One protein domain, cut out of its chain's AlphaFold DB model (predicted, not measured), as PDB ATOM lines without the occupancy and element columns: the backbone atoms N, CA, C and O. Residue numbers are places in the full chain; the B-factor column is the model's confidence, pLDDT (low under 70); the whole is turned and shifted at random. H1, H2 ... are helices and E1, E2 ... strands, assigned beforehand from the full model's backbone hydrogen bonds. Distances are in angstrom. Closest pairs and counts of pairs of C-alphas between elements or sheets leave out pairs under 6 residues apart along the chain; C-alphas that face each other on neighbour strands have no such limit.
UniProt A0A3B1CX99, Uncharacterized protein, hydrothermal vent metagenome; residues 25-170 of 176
ATOM      1  N   ALA A  25      79.317  81.352 141.372       85.12
ATOM      2  CA  ALA A  25      78.195  80.941 140.528       85.12
ATOM      3  C   ALA A  25      76.846  80.910 141.276       85.12
ATOM      4  O   ALA A  25      75.809  81.256 140.706       85.12
ATOM      5  N   CYS A  26      76.852  80.531 142.558       89.62
ATOM      6  CA  CYS A  26      75.655  80.572 143.395       89.62
ATOM      7  C   CYS A  26      75.261  82.022 143.703       89.62
ATOM      8  O   CYS A  26      74.098  82.383 143.547       89.62
ATOM      9  N   ILE A  27      76.232  82.879 144.040       89.94
ATOM     10  CA  ILE A  27      75.994  84.315 144.256       89.94
ATOM     11  C   ILE A  27      75.398  84.961 142.997       89.94
ATOM     12  O   ILE A  27      74.369  85.630 143.082       89.94
ATOM     13  N   ALA A  28      75.967  84.696 141.818       89.06
ATOM     14  CA  ALA A  28      75.447  85.205 140.549       89.06
ATOM     15  C   ALA A  28      74.003  84.737 140.287       89.06
ATOM     16  O   ALA A  28      73.157  85.518 139.843       89.06
ATOM     17  N   SER A  29      73.695  83.479 140.618       89.62
ATOM     18  CA  SER A  29      72.339  82.934 140.501       89.62
ATOM     19  C   SER A  29      71.362  83.603 141.469       89.62
ATOM     20  O   SER A  29      70.236  83.908 141.079       89.62
ATOM     21  N   LEU A  30      71.788  83.888 142.706       90.31
ATOM     22  CA  LEU A  30      71.007  84.610 143.718       90.31
ATOM     23  C   LEU A  30      70.734  86.065 143.307       90.31
ATOM     24  O   LEU A  30      69.597  86.526 143.450       90.31
ATOM     25  N   GLN A  31      71.724  86.742 142.726       90.75
ATOM     26  CA  GLN A  31      71.645  88.145 142.313       90.75
ATOM     27  C   GLN A  31      70.863  88.370 141.016       90.75
ATOM     28  O   GLN A  31      70.348  89.464 140.812       90.75
ATOM     29  N   ASN A  32      70.744  87.373 140.133       89.50
ATOM     30  CA  ASN A  32      70.044  87.539 138.859       89.50
ATOM     31  C   ASN A  32      68.512  87.397 139.018       89.50
ATOM     32  O   ASN A  32      68.006  86.272 139.127       89.50
ATOM     33  N   PRO A  33      67.728  88.495 138.956       88.69
ATOM     34  CA  PRO A  33      66.284  88.441 139.176       88.69
ATOM     35  C   PRO A  33      65.518  87.775 138.025       88.69
ATOM     36  O   PRO A  33      64.356  87.418 138.200       88.69
ATOM     37  N   LYS A  34      66.144  87.598 136.851       89.38
ATOM     38  CA  LYS A  34      65.507  87.009 135.663       89.38
ATOM     39  C   LYS A  34      65.435  85.480 135.729       89.38
ATOM     40  O   LYS A  34      64.670  84.874 134.980       89.38
ATOM     41  N   LEU A  35      66.218  84.844 136.606       91.69
ATOM     42  CA  LEU A  35      66.220  83.390 136.745       91.69
ATOM     43  C   LEU A  35      64.975  82.902 137.492       91.69
ATOM     44  O   LEU A  35      64.669  83.359 138.596       91.69
ATOM     45  N   LYS A  36      64.284  81.924 136.894       93.75
ATOM     46  CA  LYS A  36      63.119  81.260 137.504       93.75
ATOM     47  C   LYS A  36      63.518  80.410 138.712       93.75
ATOM     48  O   LYS A  36      62.792  80.400 139.708       93.75
ATOM     49  N   ASN A  37      64.665  79.741 138.623       94.12
ATOM     50  CA  ASN A  37      65.247  78.921 139.678       94.12
ATOM     51  C   ASN A  37      66.577  79.515 140.135       94.12
ATOM     52  O   ASN A  37      67.299  80.130 139.355       94.12
ATOM     53  N   ILE A  38      66.875  79.331 141.413       92.25
ATOM     54  CA  ILE A  38      68.194  79.541 141.989       92.25
ATOM     55  C   ILE A  38      68.832  78.161 142.072       92.25
ATOM     56  O   ILE A  38      68.411  77.328 142.879       92.25
ATOM     57  N   ASP A  39      69.815  77.943 141.206       92.06
ATOM     58  CA  ASP A  39      70.597  76.719 141.127       92.06
ATOM     59  C   ASP A  39      71.970  76.952 141.762       92.06
ATOM     60  O   ASP A  39      72.733  77.816 141.330       92.06
ATOM     61  N   CYS A  40      72.299  76.177 142.790       91.56
ATOM     62  CA  CYS A  40      73.557  76.296 143.516       91.56
ATOM     63  C   CYS A  40      74.171  74.924 143.750       91.56
ATOM     64  O   CYS A  40      73.517  74.016 144.254       91.56
ATOM     65  N   ILE A  41      75.456  74.780 143.438       90.69
ATOM     66  CA  ILE A  41      76.239  73.623 143.874       90.69
ATOM     67  C   ILE A  41      76.951  74.033 145.151       90.69
ATOM     68  O   ILE A  41      77.781  74.938 145.123       90.69
ATOM     69  N   LEU A  42      76.629  73.376 146.258       89.88
ATOM     70  CA  LEU A  42      77.285  73.596 147.538       89.88
ATOM     71  C   LEU A  42      78.212  72.429 147.842       89.88
ATOM     72  O   LEU A  42      77.858  71.269 147.626       89.88
ATOM     73  N   LYS A  43      79.391  72.753 148.367       91.00
ATOM     74  CA  LYS A  43      80.318  71.808 148.985       91.00
ATOM     75  C   LYS A  43      80.626  72.315 150.381       91.00
ATOM     76  O   LYS A  43      80.889  73.507 150.539       91.00
ATOM     77  N   PHE A  44      80.550  71.440 151.372       86.56
ATOM     78  CA  PHE A  44      80.732  71.832 152.756       86.56
ATOM     79  C   PHE A  44      81.310  70.714 153.615       86.56
ATOM     80  O   PHE A  44      80.964  69.551 153.443       86.56
ATOM     81  N   ASP A  45      82.161  71.093 154.559       90.06
ATOM     82  CA  ASP A  45      82.688  70.225 155.611       90.06
ATOM     83  C   ASP A  45      82.040  70.608 156.939       90.06
ATOM     84  O   ASP A  45      81.676  71.759 157.142       90.06
ATOM     85  N   LEU A  46      81.911  69.698 157.896       89.06
ATOM     86  CA  LEU A  46      81.425  70.121 159.212       89.06
ATOM     87  C   LEU A  46      82.491  70.957 159.932       89.06
ATOM     88  O   LEU A  46      83.664  70.585 159.974       89.06
ATOM     89  N   ASP A  47      82.095  72.074 160.542       87.94
ATOM     90  CA  ASP A  47      82.981  72.844 161.418       87.94
ATOM     91  C   ASP A  47      83.262  72.102 162.738       87.94
ATOM     92  O   ASP A  47      82.592  71.129 163.086       87.94
ATOM     93  N   LYS A  48      84.244  72.562 163.525       90.56
ATOM     94  CA  LYS A  48      84.620  71.887 164.784       90.56
ATOM     95  C   LYS A  48      83.463  71.793 165.790       90.56
ATOM     96  O   LYS A  48      83.410  70.831 166.553       90.56
ATOM     97  N   ARG A  49      82.563  72.780 165.838       90.88
ATOM     98  CA  ARG A  49      81.420  72.795 166.767       90.88
ATOM     99  C   ARG A  49      80.391  71.747 166.348       90.88
ATOM    100  O   ARG A  49      79.914  70.979 167.178       90.88
ATOM    101  N   THR A  50      80.103  71.691 165.058       91.06
ATOM    102  CA  THR A  50      79.153  70.779 164.433       91.06
ATOM    103  C   THR A  50      79.676  69.346 164.471       91.06
ATOM    104  O   THR A  50      78.936  68.445 164.852       91.06
ATOM    105  N   GLN A  51      80.973  69.133 164.215       93.50
ATOM    106  CA  GLN A  51      81.642  67.842 164.407       93.50
ATOM    107  C   GLN A  51      81.520  67.350 165.851       93.50
ATOM    108  O   GLN A  51      81.145  66.203 166.075       93.50
ATOM    109  N   LYS A  52      81.791  68.211 166.842       94.12
ATOM    110  CA  LYS A  52      81.640  67.853 168.261       94.12
ATOM    111  C   LYS A  52      80.196  67.489 168.609       94.12
ATOM    112  O   LYS A  52      79.977  66.494 169.291       94.12
ATOM    113  N   SER A  53      79.220  68.260 168.121       94.00
ATOM    114  CA  SER A  53      77.795  67.950 168.303       94.00
ATOM    115  C   SER A  53      77.442  66.589 167.698       94.00
ATOM    116  O   SER A  53      76.822  65.772 168.372       94.00
ATOM    117  N   MET A  54      77.885  66.312 166.472       94.75
ATOM    118  CA  MET A  54      77.655  65.031 165.807       94.75
ATOM    119  C   MET A  54      78.273  63.868 166.579       94.75
ATOM    120  O   MET A  54      77.607  62.868 166.828       94.75
ATOM    121  N   GLN A  55      79.532  63.999 166.997       94.81
ATOM    122  CA  GLN A  55      80.220  62.962 167.761       94.81
ATOM    123  C   GLN A  55      79.495  62.679 169.077       94.81
ATOM    124  O   GLN A  55      79.259  61.519 169.393       94.81
ATOM    125  N   ALA A  56      79.068  63.712 169.805       94.38
ATOM    126  CA  ALA A  56      78.311  63.533 171.040       94.38
ATOM    127  C   ALA A  56      76.977  62.795 170.806       94.38
ATOM    128  O   ALA A  56      76.670  61.843 171.517       94.38
ATOM    129  N   ASN A  57      76.218  63.178 169.775       93.25
ATOM    130  CA  ASN A  57      74.898  62.598 169.488       93.25
ATOM    131  C   ASN A  57      74.952  61.218 168.816       93.25
ATOM    132  O   ASN A  57      73.951  60.509 168.775       93.25
ATOM    133  N   THR A  58      76.113  60.822 168.299       93.12
ATOM    134  CA  THR A  58      76.316  59.517 167.654       93.12
ATOM    135  C   THR A  58      77.229  58.604 168.468       93.12
ATOM    136  O   THR A  58      77.762  57.645 167.919       93.12
ATOM    137  N   ALA A  59      77.452  58.897 169.757       92.56
ATOM    138  CA  ALA A  59      78.366  58.159 170.641       92.56
ATOM    139  C   ALA A  59      79.788  57.977 170.059       92.56
ATOM    140  O   ALA A  59      80.457  56.968 170.275       92.56
ATOM    141  N   GLY A  60      80.250  58.949 169.269       91.69
ATOM    142  CA  GLY A  60      81.545  58.938 168.591       91.69
ATOM    143  C   GLY A  60      81.624  58.015 167.371       91.69
ATOM    144  O   GLY A  60      82.693  57.920 166.762       91.69
ATOM    145  N   LEU A  61      80.519  57.358 166.992       92.62
ATOM    146  CA  LEU A  61      80.467  56.461 165.837       92.62
ATOM    147  C   LEU A  61      80.633  57.226 164.516       92.62
ATOM    148  O   LEU A  61      81.244  56.706 163.582       92.62
ATOM    149  N   ILE A  62      80.136  58.467 164.450       93.44
ATOM    150  CA  ILE A  62      80.318  59.367 163.308       93.44
ATOM    151  C   ILE A  62      81.192  60.548 163.731       93.44
ATOM    152  O   ILE A  62      80.867  61.291 164.654       93.44
ATOM    153  N   ARG A  63      82.325  60.727 163.048       92.38
ATOM    154  CA  ARG A  63      83.373  61.680 163.443       92.38
ATOM    155  C   ARG A  63      83.377  62.951 162.619       92.38
ATOM    156  O   ARG A  63      83.589  64.028 163.171       92.38
ATOM    157  N   ASN A  64      83.167  62.830 161.314       93.19
ATOM    158  CA  ASN A  64      83.124  63.965 160.399       93.19
ATOM    159  C   ASN A  64      82.241  63.655 159.178       93.19
ATOM    160  O   ASN A  64      81.918  62.495 158.915       93.19
ATOM    161  N   ALA A  65      81.879  64.689 158.426       93.38
ATOM    162  CA  ALA A  65      81.229  64.576 157.133       93.38
ATOM    163  C   ALA A  65      81.747  65.666 156.185       93.38
ATOM    164  O   ALA A  65      81.920  66.816 156.588       93.38
ATOM    165  N   ALA A  66      81.961  65.285 154.928       93.88
ATOM    166  CA  ALA A  66      82.254  66.192 153.823       93.88
ATOM    167  C   ALA A  66      81.185  65.999 152.750       93.88
ATOM    168  O   ALA A  66      81.038  64.900 152.217       93.88
ATOM    169  N   CYS A  67      80.418  67.037 152.456       94.62
ATOM    170  CA  CYS A  67      79.169  66.957 151.718       94.62
ATOM    171  C   CYS A  67      79.179  67.807 150.453       94.62
ATOM    172  O   CYS A  67      79.822  68.854 150.369       94.62
ATOM    173  N   ALA A  68      78.404  67.367 149.472       93.88
ATOM    174  CA  ALA A  68      78.100  68.100 148.264       93.88
ATOM    175  C   ALA A  68      76.619  67.943 147.913       93.88
ATOM    176  O   ALA A  68      76.027  66.873 148.070       93.88
ATOM    177  N   THR A  69      76.013  69.011 147.412       94.31
ATOM    178  CA  THR A  69      74.629  68.986 146.937       94.31
ATOM    179  C   THR A  69      74.420  69.993 145.821       94.31
ATOM    180  O   THR A  69      75.089  71.027 145.761       94.31
ATOM    181  N   LYS A  70      73.479  69.682 144.931       93.50
ATOM    182  CA  LYS A  70      72.909  70.642 143.996       93.50
ATOM    183  C   LYS A  70      71.550  71.052 144.545       93.50
ATOM    184  O   LYS A  70      70.647  70.229 144.625       93.50
ATOM    185  N   ILE A  71      71.429  72.320 144.901       92.06
ATOM    186  CA  ILE A  71      70.186  72.946 145.327       92.06
ATOM    187  C   ILE A  71      69.544  73.597 144.110       92.06
ATOM    188  O   ILE A  71      70.203  74.350 143.402       92.06
ATOM    189  N   SER A  72      68.255  73.340 143.911       94.31
ATOM    190  CA  SER A  72      67.410  74.028 142.937       94.31
ATOM    191  C   SER A  72      66.116  74.471 143.612       94.31
ATOM    192  O   SER A  72      65.267  73.640 143.946       94.31
ATOM    193  N   VAL A  73      65.942  75.782 143.796       94.62
ATOM    194  CA  VAL A  73      64.738  76.363 144.413       94.62
ATOM    195  C   VAL A  73      64.138  77.427 143.508       94.62
ATOM    196  O   VAL A  73      64.836  78.308 143.015       94.62
ATOM    197  N   ALA A  74      62.821  77.392 143.316       94.94
ATOM    198  CA  ALA A  74      62.144  78.406 142.523       94.94
ATOM    199  C   ALA A  74      62.198  79.774 143.223       94.94
ATOM    200  O   ALA A  74      61.726  79.929 144.352       94.94
ATOM    201  N   ARG A  75      62.685  80.807 142.526       93.19
ATOM    202  CA  ARG A  75      62.793  82.177 143.059       93.19
ATOM    203  C   ARG A  75      61.445  82.705 143.547       93.19
ATOM    204  O   ARG A  75      61.373  83.336 144.598       93.19
ATOM    205  N   LYS A  76      60.363  82.389 142.825       93.06
ATOM    206  CA  LYS A  76      58.991  82.769 143.207       93.06
ATOM    207  C   LYS A  76      58.590  82.256 144.594       93.06
ATOM    208  O   LYS A  76      57.844  82.940 145.280       93.06
ATOM    209  N   MET A  77      59.085  81.085 145.011       93.69
ATOM    210  CA  MET A  77      58.784  80.525 146.332       93.69
ATOM    211  C   MET A  77      59.466  81.339 147.427       93.69
ATOM    212  O   MET A  77      58.808  81.717 148.390       93.69
ATOM    213  N   ILE A  78      60.744  81.680 147.230       92.38
ATOM    214  CA  ILE A  78      61.516  82.502 148.169       92.38
ATOM    215  C   ILE A  78      60.883  83.891 148.293       92.38
ATOM    216  O   ILE A  78      60.599  84.345 149.397       92.38
ATOM    217  N   VAL A  79      60.595  84.549 147.166       91.44
ATOM    218  CA  VAL A  79      59.990  85.891 147.158       91.44
ATOM    219  C   VAL A  79      58.602  85.885 147.805       91.44
ATOM    220  O   VAL A  79      58.318  86.757 148.622       91.44
ATOM    221  N   ALA A  80      57.752  84.901 147.493       91.75
ATOM    222  CA  ALA A  80      56.436  84.786 148.116       91.75
ATOM    223  C   ALA A  80      56.540  84.535 149.627       91.75
ATOM    224  O   ALA A  80      55.804  85.144 150.394       91.75
ATOM    225  N   ALA A  81      57.467  83.684 150.072       92.94
ATOM    226  CA  ALA A  81      57.659  83.407 151.491       92.94
ATOM    227  C   ALA A  81      58.165  84.633 152.268       92.94
ATOM    228  O   ALA A  81      57.675  84.910 153.361       92.94
ATOM    229  N   LEU A  82      59.087  85.400 151.677       92.00
ATOM    230  CA  LEU A  82      59.597  86.649 152.248       92.00
ATOM    231  C   LEU A  82      58.519  87.727 152.353       92.00
ATOM    232  O   LEU A  82      58.437  88.401 153.378       92.00
ATOM    233  N   ARG A  83      57.719  87.895 151.292       90.88
ATOM    234  CA  ARG A  83      56.646  88.891 151.230       90.88
ATOM    235  C   ARG A  83      55.514  88.554 152.195       90.88
ATOM    236  O   ARG A  83      55.055  89.431 152.913       90.88
ATOM    237  N   ASP A  84      55.077  87.298 152.198       91.81
ATOM    238  CA  ASP A  84      53.900  86.867 152.953       91.81
ATOM    239  C   ASP A  84      54.245  86.511 154.416       91.81
ATOM    240  O   ASP A  84      53.341  86.265 155.206       91.81
ATOM    241  N   GLY A  85      55.534  86.454 154.782       92.62
ATOM    242  CA  GLY A  85      55.971  86.114 156.141       92.62
ATOM    243  C   GLY A  85      55.515  84.721 156.577       92.62
ATOM    244  O   GLY A  85      54.920  84.562 157.640       92.62
ATOM    245  N   LYS A  86      55.742  83.713 155.728       93.62
ATOM    246  CA  LYS A  86      55.225  82.352 155.930       93.62
ATOM    247  C   LYS A  86      56.302  81.284 155.836       93.62
ATOM    248  O   LYS A  86      57.423  81.533 155.397       93.62
ATOM    249  N   THR A  87      55.933  80.068 156.221       96.62
ATOM    250  CA  THR A  87      56.789  78.893 156.063       96.62
ATOM    251  C   THR A  87      56.879  78.476 154.598       96.62
ATOM    252  O   THR A  87      55.872  78.331 153.907       96.62
ATOM    253  N   MET A  88      58.105  78.270 154.134       95.69
ATOM    254  CA  MET A  88      58.432  77.697 152.838       95.69
ATOM    255  C   MET A  88      58.969  76.284 153.034       95.69
ATOM    256  O   MET A  88      59.911  76.082 153.797       95.69
ATOM    257  N   GLN A  89      58.409  75.326 152.302       96.69
ATOM    258  CA  GLN A  89      58.989  73.996 152.155       96.69
ATOM    259  C   GLN A  89      59.939  74.009 150.957       96.69
ATOM    260  O   GLN A  89      59.517  74.239 149.823       96.69
ATOM    261  N   VAL A  90      61.223  73.769 151.200       96.00
ATOM    262  CA  VAL A  90      62.212  73.578 150.139       96.00
ATOM    263  C   VAL A  90      61.953  72.214 149.488       96.00
ATOM    264  O   VAL A  90      61.768  71.229 150.214       96.00
ATOM    265  N   PRO A  91      61.920  72.124 148.143       95.62
ATOM    266  CA  PRO A  91      61.764  70.848 147.456       95.62
ATOM    267  C   PRO A  91      62.885  69.883 147.833       95.62
ATOM    268  O   PRO A  91      64.026  70.308 148.003       95.62
ATOM    269  N   ARG A  92      62.566  68.592 147.907       97.00
ATOM    270  CA  ARG A  92      63.509  67.517 148.229       97.00
ATOM    271  C   ARG A  92      64.749  67.581 147.317       97.00
ATOM    272  O   ARG A  92      64.618  67.459 146.103       97.00
ATOM    273  N   GLN A  93      65.937  67.767 147.897       96.50
ATOM    274  CA  GLN A  93      67.228  67.809 147.192       96.50
ATOM    275  C   GLN A  93      68.091  66.624 147.611       96.50
ATOM    276  O   GLN A  93      68.154  66.300 148.797       96.50
ATOM    277  N   GLN A  94      68.785  65.998 146.664       97.56
ATOM    278  CA  GLN A  94      69.743  64.948 146.986       97.56
ATOM    279  C   GLN A  94      71.048  65.555 147.515       97.56
ATOM    280  O   GLN A  94      71.575  66.533 146.978       97.56
ATOM    281  N   VAL A  95      71.592  64.940 148.557       97.25
ATOM    282  CA  VAL A  95      72.886  65.272 149.147       97.25
ATOM    283  C   VAL A  95      73.756  64.027 149.138       97.25
ATOM    284  O   VAL A  95      73.288  62.911 149.374       97.25
ATOM    285  N   GLN A  96      75.033  64.227 148.848       97.62
ATOM    286  CA  GLN A  96      76.046  63.188 148.867       97.62
ATOM    287  C   GLN A  96      77.145  63.603 149.837       97.62
ATOM    288  O   GLN A  96      77.711  64.683 149.692       97.62
ATOM    289  N   CYS A  97      77.464  62.748 150.803       96.38
ATOM    290  CA  CYS A  97      78.519  63.006 151.773       96.38
ATOM    291  C   CYS A  97      79.484  61.833 151.867       96.38
ATOM    292  O   CYS A  97      79.075  60.678 151.849       96.38
ATOM    293  N   ASN A  98      80.762  62.138 152.046       96.62
ATOM    294  CA  ASN A  98      81.717  61.200 152.609       96.62
ATOM    295  C   ASN A  98      81.589  61.270 154.131       96.62
ATOM    296  O   ASN A  98      81.934  62.286 154.737       96.62
ATOM    297  N   ILE A  99      81.062  60.209 154.735       94.81
ATOM    298  CA  ILE A  99      80.905  60.083 156.181       94.81
ATOM    299  C   ILE A  99      82.138  59.387 156.751       94.81
ATOM    300  O   ILE A  99      82.512  58.292 156.330       94.81
ATOM    301  N   PHE A 100      82.776  60.034 157.720       92.75
ATOM    302  CA  PHE A 100      83.968  59.531 158.389       92.75
ATOM    303  C   PHE A 100      83.541  58.846 159.688       92.75
ATOM    304  O   PHE A 100      83.277  59.509 160.693       92.75
ATOM    305  N   ALA A 101      83.455  57.519 159.645       88.00
ATOM    306  CA  ALA A 101      83.243  56.655 160.805       88.00
ATOM    307  C   ALA A 101      84.570  55.969 161.196       88.00
ATOM    308  O   ALA A 101      85.653  56.492 160.920       88.00
ATOM    309  N   PHE A 102      84.519  54.804 161.845       80.06
ATOM    310  CA  PHE A 102      85.713  53.981 162.044       80.06
ATOM    311  C   PHE A 102      86.218  53.446 160.697       80.06
ATOM    312  O   PHE A 102      85.525  52.690 160.022       80.06
ATOM    313  N   GLY A 103      87.438  53.827 160.314       79.25
ATOM    314  CA  GLY A 103      88.085  53.351 159.091       79.25
ATOM    315  C   GLY A 103      87.985  54.330 157.922       79.25
ATOM    316  O   GLY A 103      88.158  55.538 158.090       79.25
ATOM    317  N   LYS A 104      87.797  53.796 156.710       86.25
ATOM    318  CA  LYS A 104      87.768  54.601 155.482       86.25
ATOM    319  C   LYS A 104      86.462  55.408 155.388       86.25
ATOM    320  O   LYS A 104      85.430  54.922 155.850       86.25
ATOM    321  N   PRO A 105      86.478  56.603 154.768       91.88
ATOM    322  CA  PRO A 105      85.258  57.360 154.521       91.88
ATOM    323  C   PRO A 105      84.292  56.550 153.658       91.88
ATOM    324  O   PRO A 105      84.705  55.933 152.673       91.88
ATOM    325  N   VAL A 106      83.015  56.572 154.023       94.25
ATOM    326  CA  VAL A 106      81.959  55.858 153.303       94.25
ATOM    327  C   VAL A 106      81.103  56.858 152.550       94.25
ATOM    328  O   VAL A 106      80.739  57.908 153.083       94.25
ATOM    329  N   LEU A 107      80.792  56.536 151.297       96.38
ATOM    330  CA  LEU A 107      79.926  57.367 150.484       96.38
ATOM    331  C   LEU A 107      78.461  57.159 150.876       96.38
ATOM    332  O   LEU A 107      77.882  56.110 150.605       96.38
ATOM    333  N   THR A 108      77.854  58.195 151.436       96.94
ATOM    334  CA  THR A 108      76.462  58.209 151.883       96.94
ATOM    335  C   THR A 108      75.644  59.145 151.010       96.94
ATOM    336  O   THR A 108      76.082  60.248 150.673       96.94
ATOM    337  N   LYS A 109      74.429  58.727 150.656       98.25
ATOM    338  CA  LYS A 109      73.446  59.560 149.955       98.25
ATOM    339  C   LYS A 109      72.197  59.691 150.813       98.25
ATOM    340  O   LYS A 109      71.829  58.752 151.508       98.25
ATOM    341  N   PHE A 110      71.567  60.851 150.766       98.12
ATOM    342  CA  PHE A 110      70.303  61.120 151.445       98.12
ATOM    343  C   PHE A 110      69.591  62.281 150.763       98.12
ATOM    344  O   PHE A 110      70.134  62.908 149.848       98.12
ATOM    345  N   TYR A 111      68.383  62.586 151.216       98.25
ATOM    346  CA  TYR A 111      67.663  63.770 150.786       98.25
ATOM    347  C   TYR A 111      67.468  64.751 151.929       98.25
ATOM    348  O   TYR A 111      67.255  64.351 153.071       98.25
ATOM    349  N   MET A 112      67.475  66.033 151.581       97.75
ATOM    350  CA  MET A 112      67.104  67.135 152.459       97.75
ATOM    351  C   MET A 112      65.858  67.814 151.904       97.75
ATOM    352  O   MET A 112      65.810  68.158 150.721       97.75
ATOM    353  N   ALA A 113      64.866  68.046 152.757       97.56
ATOM    354  CA  ALA A 113      63.692  68.853 152.443       97.56
ATOM    355  C   ALA A 113      63.452  69.893 153.553       97.56
ATOM    356  O   ALA A 113      62.539  69.726 154.365       97.56
ATOM    357  N   PRO A 114      64.257  70.972 153.609       97.38
ATOM    358  CA  PRO A 114      64.148  71.938 154.690       97.38
ATOM    359  C   PRO A 114      62.818  72.689 154.741       97.38
ATOM    360  O   PRO A 114      62.301  73.109 153.705       97.38
ATOM    361  N   THR A 115      62.323  72.975 155.943       98.00
ATOM    362  CA  THR A 115      61.320  74.030 156.147       98.00
ATOM    363  C   THR A 115      62.003  75.297 156.629       98.00
ATOM    364  O   THR A 115      62.929  75.257 157.438       98.00
ATOM    365  N   ILE A 116      61.569  76.444 156.115       98.00
ATOM    366  CA  ILE A 116      62.120  77.750 156.479       98.00
ATOM    367  C   ILE A 116      60.961  78.674 156.809       98.00
ATOM    368  O   ILE A 116      60.126  78.943 155.946       98.00
ATOM    369  N   HIS A 117      60.909  79.171 158.039       97.81
ATOM    370  CA  HIS A 117      59.905  80.141 158.452       97.81
ATOM    371  C   HIS A 117      60.451  81.563 158.317       97.81
ATOM    372  O   HIS A 117      61.510  81.892 158.864       97.81
ATOM    373  N   PHE A 118      59.723  82.403 157.581       96.69
ATOM    374  CA  PHE A 118      60.081  83.796 157.348       96.69
ATOM    375  C   PHE A 118      59.180  84.737 158.137       96.69
ATOM    376  O   PHE A 118      57.978  84.530 158.231       96.69
ATOM    377  N   SER A 119      59.756  85.819 158.648       94.50
ATOM    378  CA  SER A 119      59.018  86.913 159.274       94.50
ATOM    379  C   SER A 119      59.797  88.211 159.117       94.50
ATOM    380  O   SER A 119      61.024  88.218 159.218       94.50
ATOM    381  N   LYS A 120      59.095  89.320 158.852       90.56
ATOM    382  CA  LYS A 120      59.699  90.658 158.680       90.56
ATOM    383  C   LYS A 120      60.865  90.650 157.677       90.56
ATOM    384  O   LYS A 120      61.929  91.213 157.925       90.56
ATOM    385  N   GLY A 121      60.674  89.944 156.560       88.25
ATOM    386  CA  GLY A 121      61.639  89.857 155.467       88.25
ATOM    387  C   GLY A 121      62.888  89.015 155.743       88.25
ATOM    388  O   GLY A 121      63.752  88.979 154.873       88.25
ATOM    389  N   LYS A 122      63.018  88.335 156.888       93.62
ATOM    390  CA  LYS A 122      64.160  87.466 157.235       93.62
ATOM    391  C   LYS A 122      63.703  86.048 157.569       93.62
ATOM    392  O   LYS A 122      62.545  85.845 157.926       93.62
ATOM    393  N   ALA A 123      64.604  85.075 157.468       96.50
ATOM    394  CA  ALA A 123      64.363  83.755 158.036       96.50
ATOM    395  C   ALA A 123      64.526  83.836 159.559       96.50
ATOM    396  O   ALA A 123      65.463  84.470 160.051       96.50
ATOM    397  N   ILE A 124      63.609  83.217 160.302       97.38
ATOM    398  CA  ILE A 124      63.631  83.184 161.774       97.38
ATOM    399  C   ILE A 124      63.710  81.767 162.343       97.38
ATOM    400  O   ILE A 124      64.071  81.602 163.502       97.38
ATOM    401  N   GLN A 125      63.415  80.751 161.533       97.56
ATOM    402  CA  GLN A 125      63.552  79.350 161.906       97.56
ATOM    403  C   GLN A 125      63.847  78.512 160.664       97.56
ATOM    404  O   GLN A 125      63.337  78.808 159.579       97.56
ATOM    405  N   THR A 126      64.634  77.452 160.831       97.69
ATOM    406  CA  THR A 126      64.810  76.414 159.813       97.69
ATOM    407  C   THR A 126      64.694  75.036 160.452       97.69
ATOM    408  O   THR A 126      65.079  74.878 161.607       97.69
ATOM    409  N   LYS A 127      64.168  74.051 159.719       98.00
ATOM    410  CA  LYS A 127      64.295  72.624 160.048       98.00
ATOM    411  C   LYS A 127      64.887  71.877 158.852       98.00
ATOM    412  O   LYS A 127      64.514  72.220 157.731       98.00
ATOM    413  N   PRO A 128      65.764  70.872 159.032       96.31
ATOM    414  CA  PRO A 128      66.536  70.332 157.906       96.31
ATOM    415  C   PRO A 128      65.784  69.326 157.023       96.31
ATOM    416  O   PRO A 128      65.905  69.377 155.798       96.31
ATOM    417  N   GLY A 129      64.993  68.430 157.621       97.38
ATOM    418  CA  GLY A 129      64.180  67.456 156.884       97.38
ATOM    419  C   GLY A 129      65.002  66.389 156.151       97.38
ATOM    420  O   GLY A 129      64.758  66.121 154.974       97.38
ATOM    421  N   MET A 130      65.996  65.808 156.825       98.12
ATOM    422  CA  MET A 130      66.812  64.700 156.324       98.12
ATOM    423  C   MET A 130      66.011  63.394 156.259       98.12
ATOM    424  O   MET A 130      65.304  63.057 157.208       98.12
ATOM    425  N   SER A 131      66.140  62.645 155.161       98.12
ATOM    426  CA  SER A 131      65.489  61.336 154.963       98.12
ATOM    427  C   SER A 131      66.220  60.456 153.933       98.12
ATOM    428  O   SER A 131      67.124  60.926 153.241       98.12
ATOM    429  N   ASP A 132      65.818  59.184 153.843       97.81
ATOM    430  CA  ASP A 132      66.339  58.124 152.955       97.81
ATOM    431  C   ASP A 132      67.869  58.025 152.939       97.81
ATOM    432  O   ASP A 132      68.524  58.143 151.900       97.81
ATOM    433  N   VAL A 133      68.453  57.839 154.117       98.06
ATOM    434  CA  VAL A 133      69.901  57.712 154.267       98.06
ATOM    435  C   VAL A 133      70.351  56.329 153.809       98.06
ATOM    436  O   VAL A 133      69.931  55.319 154.366       98.06
ATOM    437  N   VAL A 134      71.227  56.283 152.807       97.50
ATOM    438  CA  VAL A 134      71.742  55.044 152.209       97.50
ATOM    439  C   VAL A 134      73.263  55.074 152.071       97.50
ATOM    440  O   VAL A 134      73.868  56.140 151.957       97.50
ATOM    441  N   GLY A 135      73.882  53.891 152.031       95.25
ATOM    442  CA  GLY A 135      75.334  53.718 151.879       95.25
ATOM    443  C   GLY A 135      76.086  53.455 153.186       95.25
ATOM    444  O   GLY A 135      77.264  53.132 153.144       95.25
ATOM    445  N   ILE A 136      75.411  53.527 154.337       94.69
ATOM    446  CA  ILE A 136      75.951  53.186 155.663       94.69
ATOM    447  C   ILE A 136      75.011  52.211 156.388       94.69
ATOM    448  O   ILE A 136      73.836  52.141 156.025       94.69
ATOM    449  N   PRO A 137      75.497  51.471 157.406       94.44
ATOM    450  CA  PRO A 137      74.652  50.621 158.243       94.44
ATOM    451  C   PRO A 137      73.428  51.361 158.795       94.44
ATOM    452  O   PRO A 137      73.540  52.516 159.209       94.44
ATOM    453  N   GLU A 138      72.284  50.678 158.857       95.62
ATOM    454  CA  GLU A 138      70.986  51.262 159.230       95.62
ATOM    455  C   GLU A 138      71.017  51.985 160.583       95.62
ATOM    456  O   GLU A 138      70.497  53.092 160.718       95.62
ATOM    457  N   ILE A 139      71.711  51.417 161.571       93.75
ATOM    458  CA  ILE A 139      71.867  52.051 162.883       93.75
ATOM    459  C   ILE A 139      72.570  53.415 162.789       93.75
ATOM    460  O   ILE A 139      72.161  54.369 163.446       93.75
ATOM    461  N   LEU A 140      73.587  53.546 161.928       94.44
ATOM    462  CA  LEU A 140      74.286  54.813 161.704       94.44
ATOM    463  C   LEU A 140      73.443  55.777 160.872       94.44
ATOM    464  O   LEU A 140      73.454  56.974 161.139       94.44
ATOM    465  N   ALA A 141      72.698  55.263 159.892       96.31
ATOM    466  CA  ALA A 141      71.740  56.042 159.115       96.31
ATOM    467  C   ALA A 141      70.684  56.693 160.019       96.31
ATOM    468  O   ALA A 141      70.450  57.897 159.909       96.31
ATOM    469  N   LYS A 142      70.117  55.924 160.956       96.88
ATOM    470  CA  LYS A 142      69.153  56.422 161.937       96.88
ATOM    471  C   LYS A 142      69.775  57.469 162.861       96.88
ATOM    472  O   LYS A 142      69.229  58.558 162.974       96.88
ATOM    473  N   LEU A 143      70.936  57.184 163.458       96.06
ATOM    474  CA  LEU A 143      71.632  58.138 164.334       96.06
ATOM    475  C   LEU A 143      71.970  59.453 163.617       96.06
ATOM    476  O   LEU A 143      71.811  60.531 164.187       96.06
ATOM    477  N   LEU A 144      72.416  59.372 162.360       96.12
ATOM    478  CA  LEU A 144      72.715  60.544 161.545       96.12
ATOM    479  C   LEU A 144      71.449  61.360 161.255       96.12
ATOM    480  O   LEU A 144      71.465  62.576 161.434       96.12
ATOM    481  N   ALA A 145      70.365  60.705 160.829       97.62
ATOM    482  CA  ALA A 145      69.099  61.371 160.535       97.62
ATOM    483  C   ALA A 145      68.487  62.015 161.788       97.62
ATOM    484  O   ALA A 145      68.061  63.169 161.729       97.62
ATOM    485  N   ASP A 146      68.486  61.301 162.916       97.38
ATOM    486  CA  ASP A 146      67.973  61.791 164.197       97.38
ATOM    487  C   ASP A 146      68.750  63.031 164.646       97.38
ATOM    488  O   ASP A 146      68.143  64.060 164.950       97.38
ATOM    489  N   TRP A 147      70.088  62.986 164.619       96.56
ATOM    490  CA  TRP A 147      70.919  64.143 164.954       96.56
ATOM    491  C   TRP A 147      70.675  65.322 164.008       96.56
ATOM    492  O   TRP A 147      70.408  66.423 164.481       96.56
ATOM    493  N   VAL A 148      70.720  65.123 162.686       96.94
ATOM    494  CA  VAL A 148      70.505  66.224 161.733       96.94
ATOM    495  C   VAL A 148      69.132  66.861 161.939       96.94
ATOM    496  O   VAL A 148      69.040  68.082 161.960       96.94
ATOM    497  N   ASN A 149      68.077  66.072 162.141       97.75
ATOM    498  CA  ASN A 149      66.713  66.587 162.261       97.75
ATOM    499  C   ASN A 149      66.372  67.205 163.626       97.75
ATOM    500  O   ASN A 149      65.352  67.885 163.721       97.75
ATOM    501  N   SER A 150      67.192  66.983 164.656       95.88
ATOM    502  CA  SER A 150      66.964  67.503 166.015       95.88
ATOM    503  C   SER A 150      68.030  68.493 166.497       95.88
ATOM    504  O   SER A 150      67.863  69.113 167.546       95.88
ATOM    505  N   SER A 151      69.134  68.661 165.761       95.00
ATOM    506  CA  SER A 151      70.267  69.473 166.206       95.00
ATOM    507  C   SER A 151      70.023  70.971 166.040       95.00
ATOM    508  O   SER A 151      70.033  71.505 164.930       95.00
ATOM    509  N   GLU A 152      69.974  71.687 167.163       94.56
ATOM    510  CA  GLU A 152      69.956  73.155 167.188       94.56
ATOM    511  C   GLU A 152      71.182  73.778 166.501       94.56
ATOM    512  O   GLU A 152      71.098  74.870 165.939       94.56
ATOM    513  N   VAL A 153      72.332  73.089 166.513       93.06
ATOM    514  CA  VAL A 153      73.550  73.572 165.842       93.06
ATOM    515  C   VAL A 153      73.356  73.572 164.326       93.06
ATOM    516  O   VAL A 153      73.742  74.538 163.668       93.06
ATOM    517  N   ILE A 154      72.715  72.534 163.781       93.75
ATOM    518  CA  ILE A 154      72.382  72.456 162.355       93.75
ATOM    519  C   ILE A 154      71.317  73.494 161.998       93.75
ATOM    520  O   ILE A 154      71.489  74.224 161.021       93.75
ATOM    521  N   GLU A 155      70.263  73.625 162.805       95.25
ATOM    522  CA  GLU A 155      69.214  74.631 162.585       95.25
ATOM    523  C   GLU A 155      69.775  76.059 162.591       95.25
ATOM    524  O   GLU A 155      69.425  76.869 161.731       95.25
ATOM    525  N   ALA A 156      70.688  76.368 163.513       93.75
ATOM    526  CA  ALA A 156      71.345  77.669 163.581       93.75
ATOM    527  C   ALA A 156      72.274  77.912 162.381       93.75
ATOM    528  O   ALA A 156      72.253  78.997 161.797       93.75
ATOM    529  N   ALA A 157      73.068  76.913 161.981       91.50
ATOM    530  CA  ALA A 157      73.945  77.017 160.815       91.50
ATOM    531  C   ALA A 157      73.142  77.250 159.526       91.50
ATOM    532  O   ALA A 157      73.457  78.152 158.748       91.50
ATOM    533  N   MET A 158      72.055  76.501 159.335       93.44
ATOM    534  CA  MET A 158      71.146  76.674 158.204       93.44
ATOM    535  C   MET A 158      70.455  78.038 158.223       93.44
ATOM    536  O   MET A 158      70.380  78.699 157.189       93.44
ATOM    537  N   LEU A 159      69.979  78.489 159.385       95.12
ATOM    538  CA  LEU A 159      69.351  79.801 159.534       95.12
ATOM    539  C   LEU A 159      70.306  80.938 159.151       95.12
ATOM    540  O   LEU A 159      69.910  81.863 158.436       95.12
ATOM    541  N   ASN A 160      71.559  80.857 159.600       93.12
ATOM    542  CA  ASN A 160      72.596  81.825 159.259       93.12
ATOM    543  C   ASN A 160      72.883  81.821 157.756       93.12
ATOM    544  O   ASN A 160      72.921  82.886 157.142       93.12
ATOM    545  N   GLU A 161      73.010  80.640 157.146       91.19
ATOM    546  CA  GLU A 161      73.279  80.523 155.714       91.19
ATOM    547  C   GLU A 161      72.138  81.069 154.856       91.19
ATOM    548  O   GLU A 161      72.371  81.783 153.877       91.19
ATOM    549  N   VAL A 162      70.890  80.780 155.237       93.75
ATOM    550  CA  VAL A 162      69.711  81.319 154.557       93.75
ATOM    551  C   VAL A 162      69.710  82.838 154.654       93.75
ATOM    552  O   VAL A 162      69.603  83.504 153.629       93.75
ATOM    553  N   ASN A 163      69.865  83.404 155.855       93.94
ATOM    554  CA  ASN A 163      69.854  84.856 156.032       93.94
ATOM    555  C   ASN A 163      70.998  85.550 155.281       93.94
ATOM    556  O   ASN A 163      70.748  86.566 154.639       93.94
ATOM    557  N   ARG A 164      72.199  84.960 155.264       91.56
ATOM    558  CA  ARG A 164      73.325  85.418 154.437       91.56
ATOM    559  C   ARG A 164      72.979  85.384 152.947       91.56
ATOM    560  O   ARG A 164      73.193  86.353 152.229       91.56
ATOM    561  N   SER A 165      72.370  84.297 152.477       90.88
ATOM    562  CA  SER A 165      71.948  84.153 151.077       90.88
ATOM    563  C   SER A 165      70.900  85.193 150.663       90.88
ATOM    564  O   SER A 165      70.894  85.650 149.518       90.88
ATOM    565  N   LEU A 166      70.017  85.598 151.587       90.75
ATOM    566  CA  LEU A 166      69.004  86.625 151.333       90.75
ATOM    567  C   LEU A 166      69.612  87.997 151.026       90.75
ATOM    568  O   LEU A 166      68.992  88.765 150.292       90.75
ATOM    569  N   GLU A 167      70.800  88.313 151.545       90.06
ATOM    570  CA  GLU A 167      71.489  89.579 151.258       90.06
ATOM    571  C   GLU A 167      71.784  89.726 149.761       90.06
ATOM    572  O   GLU A 167      71.626  90.809 149.207       90.06
ATOM    573  N   TYR A 168      72.086  88.621 149.073       88.75
ATOM    574  CA  TYR A 168      72.319  88.605 147.627       88.75
ATOM    575  C   TYR A 168      71.035  88.646 146.790       88.75
ATOM    576  O   TYR A 168      71.077  88.999 145.615       88.75
ATOM    577  N   ILE A 169      69.889  88.279 147.371       84.94
ATOM    578  CA  ILE A 169      68.583  88.318 146.693       84.94
ATOM    579  C   ILE A 169      67.953  89.717 146.782       84.94
ATOM    580  O   ILE A 169      67.146  90.077 145.923       84.94
ATOM    581  N   ARG A 170      68.285  90.508 147.811       71.50
ATOM    582  CA  ARG A 170      67.680  91.825 148.047       71.50
ATOM    583  C   ARG A 170      68.334  92.902 147.170       71.50
ATOM    584  O   ARG A 170      69.388  93.430 147.499       71.50
TER     585      ARG A 170
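What this domain is: This is residues 25 to 170 of the 176 residues of an uncharacterized protein of hydrothermal vent metagenome (UniProt A0A3B1CX99). What shape do these atoms make? Two antiparallel sheets form one long, twisted wall: a sheet of five strands passes into a small one of three where E5 runs on into E6 and E7 into E8. H4 packs over E5 and E8, H5 packs over E7 and reaches H1 beside E1, with H2 towards one end of the long axis and H3 at the other. What is it made of? The 146 printed residues, of mixed class, include five named helices and eight named strands, in the order H1 E1 H2 E2 H3 E3 E4 E5 E6 E7 E8 H4 H5; the sheets run E1 - E2 - E4 - E5 - E8 and E3 - E6 - E7. How large is it? It is compact, with a radius of gyration of the C-alphas of 15.8 A, and elongated, spanning 46 by 26 by 25 A.

Where its parts are: What comes first? H1, residues 25 to 31, begins at C-alpha 25 (78.195, 80.941, 140.528). E1 is 37 to 45 (25.2 A), H2 48 to 57, E2 64 to 74 (31.1 A) and H3 75 to 84. What follows? E3 is 87 to 89, E4 93 to 100 (21.8 A), E5 106 to 112 (18.7 A), E6 115 to 119, E7 122 to 127 and E8 130 to 134. H4 is 138 to 150 (18.1 A), and H5, 152 to 169 (25.5 A), ends at C-alpha 169 (68.583, 88.318, 146.693).

How they stand to each other: How do the strands pair? In the twisted larger sheet, N 40 and O 71 of E1 and E2 are 2.8 A apart, N 68 and O 96 of E2 and E4 2.8 A, N 95 and O 110 of the hairpin E4 and E5 2.8 A, and N 109 and O 134 of E5 and E8 2.9 A, within hydrogen-bond range. In the other sheet N 88 and O 116 of E3 and E6 are 2.8 A apart, and N 117 and O 125 of the hairpin E6 and E7 2.9 A. Where are the helices? H2, H3 and H4 on one face of the larger sheet make two layers, helices against strands, as do H3 and H5 on the smaller; H4's height is 8.9 A and H5's 7.3 A. H5 touches H1, with the closest C-alphas, Leu 30 and Ile 169, 5.3 A apart, at a steep tilt of 66 degrees. Are the helix backbones complete? Every O i to N i+4 pair is within hydrogen-bond range in H1, H2, H3 and H4, and 11 of 14 in H5.

The domain as a whole: How far does it reach? The two C-alphas farthest apart, Asp 84 and Gly 103, are 48.3 A apart. Is anything missing or uncertain? The printed part has no cut and no long link; its mean pLDDT is 93.4, and no printed residue is under 70.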